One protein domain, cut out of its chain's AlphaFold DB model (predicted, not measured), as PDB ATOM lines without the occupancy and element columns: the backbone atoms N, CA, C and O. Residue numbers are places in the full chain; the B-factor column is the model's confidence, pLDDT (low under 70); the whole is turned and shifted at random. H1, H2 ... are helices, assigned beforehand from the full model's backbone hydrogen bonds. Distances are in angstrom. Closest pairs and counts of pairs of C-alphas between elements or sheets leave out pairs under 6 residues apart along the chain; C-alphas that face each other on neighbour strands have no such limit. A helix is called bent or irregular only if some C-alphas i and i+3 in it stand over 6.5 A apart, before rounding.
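Overview. This is residues 128 to 174 of the 174 residues of an uncharacterized protein of Callosobruchus maculatus (UniProt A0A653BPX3). Two helices, the longer H1 and the shorter H2, make a V that is joined at a tight turn, and unnamed stretches of chain lie at its open side. Residues 161 to 174, with no named element, lead from H2 to the chain's end. The printed part has 47 residues, with H1 then H2 and no named strand, class all helix. It is compact and rounded, with a radius of gyration of the C-alphas of 10.4 A and spans of 25 by 24 by 22 A.

Along the chain. Find C-alpha 135 at (-3.879, 52.011, -21.522); from there H1, residues 135 to 148, runs 19.1 A. It is only just irregular: C-alphas 140 and 143 are 6.6 A apart. H2, residues 151 to 160, runs 14.4 A to C-alpha 160 at (-15.821, 38.429, -33.397).

Arrangement. Look at Leu 145 and Ala 154, whose C-alphas, 7.0 A apart, are the closest of H1 and H2; the helices are close but not clearly touching. They run opposite ways at a steep tilt of 42 degrees. In H2 every O i to N i+4 pair is within hydrogen-bond range; in H1, 8 of 10 are.

Size, cuts and confidence. The farthest C-alphas, Ser 135 and Thr 152, are 26.0 A apart. The printed part has no cut. Mean pLDDT of the printed part is 79.5; residues 169 to 174 are under 70.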
ATOM      1  N   GLN A 128     -15.508  35.500 -20.945       76.00
ATOM      2  CA  GLN A 128     -14.165  35.233 -21.414       76.00
ATOM      3  C   GLN A 128     -13.533  36.570 -21.822       76.00
ATOM      4  O   GLN A 128     -13.967  37.227 -22.770       76.00
ATOM      5  N   TRP A 129     -12.518  36.992 -21.073       81.62
ATOM      6  CA  TRP A 129     -11.778  38.215 -21.360       81.62
ATOM      7  C   TRP A 129     -10.618  37.931 -22.311       81.62
ATOM      8  O   TRP A 129      -9.930  36.910 -22.226       81.62
ATOM      9  N   GLY A 130     -10.412  38.853 -23.241       82.81
ATOM     10  CA  GLY A 130      -9.241  38.903 -24.097       82.81
ATOM     11  C   GLY A 130      -8.036  39.520 -23.378       82.81
ATOM     12  O   GLY A 130      -8.182  40.118 -22.307       82.81
ATOM     13  N   PRO A 131      -6.839  39.430 -23.983       85.00
ATOM     14  CA  PRO A 131      -5.625  40.027 -23.437       85.00
ATOM     15  C   PRO A 131      -5.789  41.528 -23.154       85.00
ATOM     16  O   PRO A 131      -6.507  42.214 -23.890       85.00
ATOM     17  N   PRO A 132      -5.089  42.070 -22.144       84.38
ATOM     18  CA  PRO A 132      -5.143  43.492 -21.848       84.38
ATOM     19  C   PRO A 132      -4.564  44.313 -23.007       84.38
ATOM     20  O   PRO A 132      -3.501  44.007 -23.553       84.38
ATOM     21  N   LEU A 133      -5.261  45.390 -23.364       84.94
ATOM     22  CA  LEU A 133      -4.758  46.394 -24.301       84.94
ATOM     23  C   LEU A 133      -3.825  47.383 -23.595       84.94
ATOM     24  O   LEU A 133      -3.829  47.516 -22.374       84.94
ATOM     25  N   HIS A 134      -3.059  48.145 -24.369       89.38
ATOM     26  CA  HIS A 134      -2.338  49.294 -23.824       89.38
ATOM     27  C   HIS A 134      -3.329  50.354 -23.302       89.38
ATOM     28  O   HIS A 134      -4.360  50.593 -23.934       89.38
ATOM     29  N   SER A 135      -3.011  51.016 -22.184       86.62
ATOM     30  CA  SER A 135      -3.879  52.011 -21.522       86.62
ATOM     31  C   SER A 135      -4.378  53.096 -22.473       86.62
ATOM     32  O   SER A 135      -5.564  53.406 -22.517       86.62
ATOM     33  N   ASP A 136      -3.471  53.629 -23.285       86.56
ATOM     34  CA  ASP A 136      -3.766  54.738 -24.193       86.56
ATOM     35  C   ASP A 136      -4.744  54.316 -25.293       86.56
ATOM     36  O   ASP A 136      -5.597  55.089 -25.719       86.56
ATOM     37  N   VAL A 137      -4.675  53.052 -25.717       84.75
ATOM     38  CA  VAL A 137      -5.620  52.493 -26.686       84.75
ATOM     39  C   VAL A 137      -7.004  52.402 -26.054       84.75
ATOM     40  O   VAL A 137      -7.974  52.827 -26.669       84.75
ATOM     41  N   VAL A 138      -7.113  51.938 -24.807       85.62
ATOM     42  CA  VAL A 138      -8.402  51.880 -24.098       85.62
ATOM     43  C   VAL A 138      -9.057  53.258 -24.010       85.62
ATOM     44  O   VAL A 138     -10.226  53.387 -24.367       85.62
ATOM     45  N   LEU A 139      -8.295  54.294 -23.642       85.06
ATOM     46  CA  LEU A 139      -8.795  55.671 -23.539       85.06
ATOM     47  C   LEU A 139      -9.363  56.202 -24.861       85.06
ATOM     48  O   LEU A 139     -10.383  56.888 -24.873       85.06
ATOM     49  N   HIS A 140      -8.722  55.882 -25.984       85.56
ATOM     50  CA  HIS A 140      -9.194  56.315 -27.299       85.56
ATOM     51  C   HIS A 140     -10.379  55.495 -27.815       85.56
ATOM     52  O   HIS A 140     -11.213  56.018 -28.553       85.56
ATOM     53  N   TRP A 141     -10.466  54.222 -27.434       85.25
ATOM     54  CA  TRP A 141     -11.529  53.321 -27.877       85.25
ATOM     55  C   TRP A 141     -12.810  53.440 -27.046       85.25
ATOM     56  O   TRP A 141     -13.894  53.197 -27.572       85.25
ATOM     57  N   GLU A 142     -12.717  53.862 -25.785       84.31
ATOM     58  CA  GLU A 142     -13.860  54.090 -24.898       84.31
ATOM     59  C   GLU A 142     -14.966  54.978 -25.501       84.31
ATOM     60  O   GLU A 142     -16.113  54.525 -25.552       84.31
ATOM     61  N   PRO A 143     -14.687  56.188 -26.025       84.94
ATOM     62  CA  PRO A 143     -15.729  57.013 -26.638       84.94
ATOM     63  C   PRO A 143     -16.287  56.401 -27.932       84.94
ATOM     64  O   PRO A 143     -17.473  56.541 -28.227       84.94
ATOM     65  N   ILE A 144     -15.461  55.684 -28.699       84.75
ATOM     66  CA  ILE A 144     -15.879  55.059 -29.963       84.75
ATOM     67  C   ILE A 144     -16.877  53.931 -29.691       84.75
ATOM     68  O   ILE A 144     -17.889  53.826 -30.377       84.75
ATOM     69  N   LEU A 145     -16.625  53.121 -28.665       77.88
ATOM     70  CA  LEU A 145     -17.499  52.009 -28.297       77.88
ATOM     71  C   LEU A 145     -18.781  52.464 -27.596       77.88
ATOM     72  O   LEU A 145     -19.808  51.814 -27.758       77.88
ATOM     73  N   LYS A 146     -18.752  53.590 -26.870       80.06
ATOM     74  CA  LYS A 146     -19.945  54.138 -26.204       80.06
ATOM     75  C   LYS A 146     -20.892  54.878 -27.149       80.06
ATOM     76  O   LYS A 146     -22.100  54.761 -26.989       80.06
ATOM     77  N   SER A 147     -20.367  55.667 -28.088       79.62
ATOM     78  CA  SER A 147     -21.196  56.564 -28.913       79.62
ATOM     79  C   SER A 147     -20.861  56.570 -30.403       79.62
ATOM     80  O   SER A 147     -21.580  57.187 -31.181       79.62
ATOM     81  N   GLY A 148     -19.753  55.951 -30.810       80.62
ATOM     82  CA  GLY A 148     -19.258  55.988 -32.190       80.62
ATOM     83  C   GLY A 148     -19.670  54.796 -33.054       80.62
ATOM     84  O   GLY A 148     -19.447  54.832 -34.262       80.62
ATOM     85  N   LEU A 149     -20.251  53.749 -32.464       82.44
ATOM     86  CA  LEU A 149     -20.654  52.531 -33.163       82.44
ATOM     87  C   LEU A 149     -22.169  52.354 -33.136       82.44
ATOM     88  O   LEU A 149     -22.827  52.620 -32.131       82.44
ATOM     89  N   SER A 150     -22.714  51.869 -34.252       85.25
ATOM     90  CA  SER A 150     -24.096  51.402 -34.292       85.25
ATOM     91  C   SER A 150     -24.244  50.160 -33.406       85.25
ATOM     92  O   SER A 150     -23.304  49.373 -33.261       85.25
ATOM     93  N   GLU A 151     -25.421  49.948 -32.819       81.12
ATOM     94  CA  GLU A 151     -25.658  48.798 -31.934       81.12
ATOM     95  C   GLU A 151     -25.408  47.458 -32.654       81.12
ATOM     96  O   GLU A 151     -24.916  46.493 -32.064       81.12
ATOM     97  N   THR A 152     -25.688  47.409 -33.958       84.19
ATOM     98  CA  THR A 152     -25.414  46.255 -34.819       84.19
ATOM     99  C   THR A 152     -23.920  46.000 -34.989       84.19
ATOM    100  O   THR A 152     -23.484  44.852 -34.891       84.19
ATOM    101  N   ASP A 153     -23.125  47.051 -35.188       83.12
ATOM    102  CA  ASP A 153     -21.676  46.924 -35.362       83.12
ATOM    103  C   ASP A 153     -20.983  46.590 -34.039       83.12
ATOM    104  O   ASP A 153     -20.072  45.763 -34.017       83.12
ATOM    105  N   ALA A 154     -21.456  47.162 -32.929       80.81
ATOM    106  CA  ALA A 154     -20.973  46.838 -31.591       80.81
ATOM    107  C   ALA A 154     -21.188  45.349 -31.267       80.81
ATOM    108  O   ALA A 154     -20.248  44.658 -30.869       80.81
ATOM    109  N   LYS A 155     -22.392  44.817 -31.529       80.38
ATOM    110  CA  LYS A 155     -22.692  43.383 -31.360       80.38
ATOM    111  C   LYS A 155     -21.833  42.504 -32.270       80.38
ATOM    112  O   LYS A 155     -21.303  41.490 -31.820       80.38
ATOM    113  N   ALA A 156     -21.644  42.901 -33.530       84.06
ATOM    114  CA  ALA A 156     -20.781  42.174 -34.458       84.06
ATOM    115  C   ALA A 156     -19.309  42.167 -34.011       84.06
ATOM    116  O   ALA A 156     -18.606  41.180 -34.241       84.06
ATOM    117  N   LEU A 157     -18.840  43.242 -33.370       82.12
ATOM    118  CA  LEU A 157     -17.483  43.344 -32.840       82.12
ATOM    119  C   LEU A 157     -17.281  42.405 -31.646       82.12
ATOM    120  O   LEU A 157     -16.315  41.646 -31.638       82.12
ATOM    121  N   ILE A 158     -18.221  42.403 -30.697       80.06
ATOM    122  CA  ILE A 158     -18.190  41.540 -29.503       80.06
ATOM    123  C   ILE A 158     -18.279  40.059 -29.892       80.06
ATOM    124  O   ILE A 158     -17.605  39.218 -29.309       80.06
ATOM    125  N   HIS A 159     -19.058  39.720 -30.923       80.25
ATOM    126  CA  HIS A 159     -19.144  38.339 -31.404       80.25
ATOM    127  C   HIS A 159     -17.850  37.862 -32.093       80.25
ATOM    128  O   HIS A 159     -17.559  36.668 -32.127       80.25
ATOM    129  N   LYS A 160     -17.075  38.770 -32.698       82.69
ATOM    130  CA  LYS A 160     -15.821  38.429 -33.397       82.69
ATOM    131  C   LYS A 160     -14.604  38.447 -32.483       82.69
ATOM    132  O   LYS A 160     -13.642  37.724 -32.740       82.69
ATOM    133  N   HIS A 161     -14.622  39.303 -31.470       81.81
ATOM    134  CA  HIS A 161     -13.477  39.577 -30.622       81.81
ATOM    135  C   HIS A 161     -13.880  39.574 -29.157       81.81
ATOM    136  O   HIS A 161     -14.832  40.237 -28.754       81.81
ATOM    137  N   LEU A 162     -13.085  38.865 -28.361       80.94
ATOM    138  CA  LEU A 162     -13.218  38.872 -26.915       80.94
ATOM    139  C   LEU A 162     -12.948  40.287 -26.380       80.94
ATOM    140  O   LEU A 162     -11.968  40.916 -26.803       80.94
ATOM    141  N   PRO A 163     -13.786  40.794 -25.461       81.12
ATOM    142  CA  PRO A 163     -13.566  42.094 -24.856       81.12
ATOM    143  C   PRO A 163     -12.246  42.075 -24.068       81.12
ATOM    144  O   PRO A 163     -11.993  41.117 -23.341       81.12
ATOM    145  N   PRO A 164     -11.385  43.096 -24.198       82.06
ATOM    146  CA  PRO A 164     -10.140  43.171 -23.437       82.06
ATOM    147  C   PRO A 164     -10.410  43.262 -21.934       82.06
ATOM    148  O   PRO A 164     -11.299  44.004 -21.518       82.06
ATOM    149  N   GLU A 165      -9.610  42.579 -21.114       82.81
ATOM    150  CA  GLU A 165      -9.751  42.550 -19.646       82.81
ATOM    151  C   GLU A 165      -9.797  43.948 -19.000       82.81
ATOM    152  O   GLU A 165     -10.535  44.206 -18.047       82.81
ATOM    153  N   ASN A 166      -9.029  44.894 -19.540       81.81
ATOM    154  CA  ASN A 166      -8.982  46.263 -19.039       81.81
ATOM    155  C   ASN A 166     -10.104  47.169 -19.575       81.81
ATOM    156  O   ASN A 166     -10.142  48.353 -19.238       81.81
ATOM    157  N   PHE A 167     -11.038  46.635 -20.365       80.00
ATOM    158  CA  PHE A 167     -12.137  47.378 -20.973       80.00
ATOM    159  C   PHE A 167     -13.460  47.168 -20.218       80.00
ATOM    160  O   PHE A 167     -14.409  46.556 -20.704       80.00
ATOM    161  N   LYS A 168     -13.539  47.722 -19.003       74.31
ATOM    162  CA  LYS A 168     -14.712  47.601 -18.111       74.31
ATOM    163  C   LYS A 168     -15.905  48.468 -18.522       74.31
ATOM    164  O   LYS A 168     -16.991  48.320 -17.985       74.31
ATOM    165  N   ALA A 169     -15.731  49.363 -19.491       69.31
ATOM    166  CA  ALA A 169     -16.805  50.230 -19.972       69.31
ATOM    167  C   ALA A 169     -17.956  49.470 -20.662       69.31
ATOM    168  O   ALA A 169     -19.027  50.044 -20.835       69.31
ATOM    169  N   MET A 170     -17.736  48.212 -21.069       65.00
ATOM    170  CA  MET A 170     -18.762  47.362 -21.688       65.00
ATOM    171  C   MET A 170     -19.418  46.368 -20.723       65.00
ATOM    172  O   MET A 170     -20.303  45.630 -21.151       65.00
ATOM    173  N   SER A 171     -19.017  46.310 -19.448       66.38
ATOM    174  CA  SER A 171     -19.768  45.520 -18.467       66.38
ATOM    175  C   SER A 171     -21.028  46.275 -18.057       66.38
ATOM    176  O   SER A 171     -20.992  47.497 -17.895       66.38
ATOM    177  N   ALA A 172     -22.132  45.552 -17.866       56.12
ATOM    178  CA  ALA A 172     -23.334  46.129 -17.277       56.12
ATOM    179  C   ALA A 172     -23.001  46.774 -15.911       56.12
ATOM    180  O   ALA A 172     -22.102  46.282 -15.219       56.12
ATOM    181  N   PRO A 173     -23.688  47.866 -15.522       50.16
ATOM    182  CA  PRO A 173     -23.556  48.423 -14.182       50.16
ATOM    183  C   PRO A 173     -23.840  47.340 -13.137       50.16
ATOM    184  O   PRO A 173     -24.788  46.569 -13.296       50.16
ATOM    185  N   VAL A 174     -22.994  47.289 -12.109       40.38
ATOM    186  CA  VAL A 174     -23.168  46.425 -10.930       40.38
ATOM    187  C   VAL A 174     -24.201  47.038  -9.997       40.38
ATOM    188  O   VAL A 174     -24.143  48.276  -9.817       40.38
TER     189      VAL A 174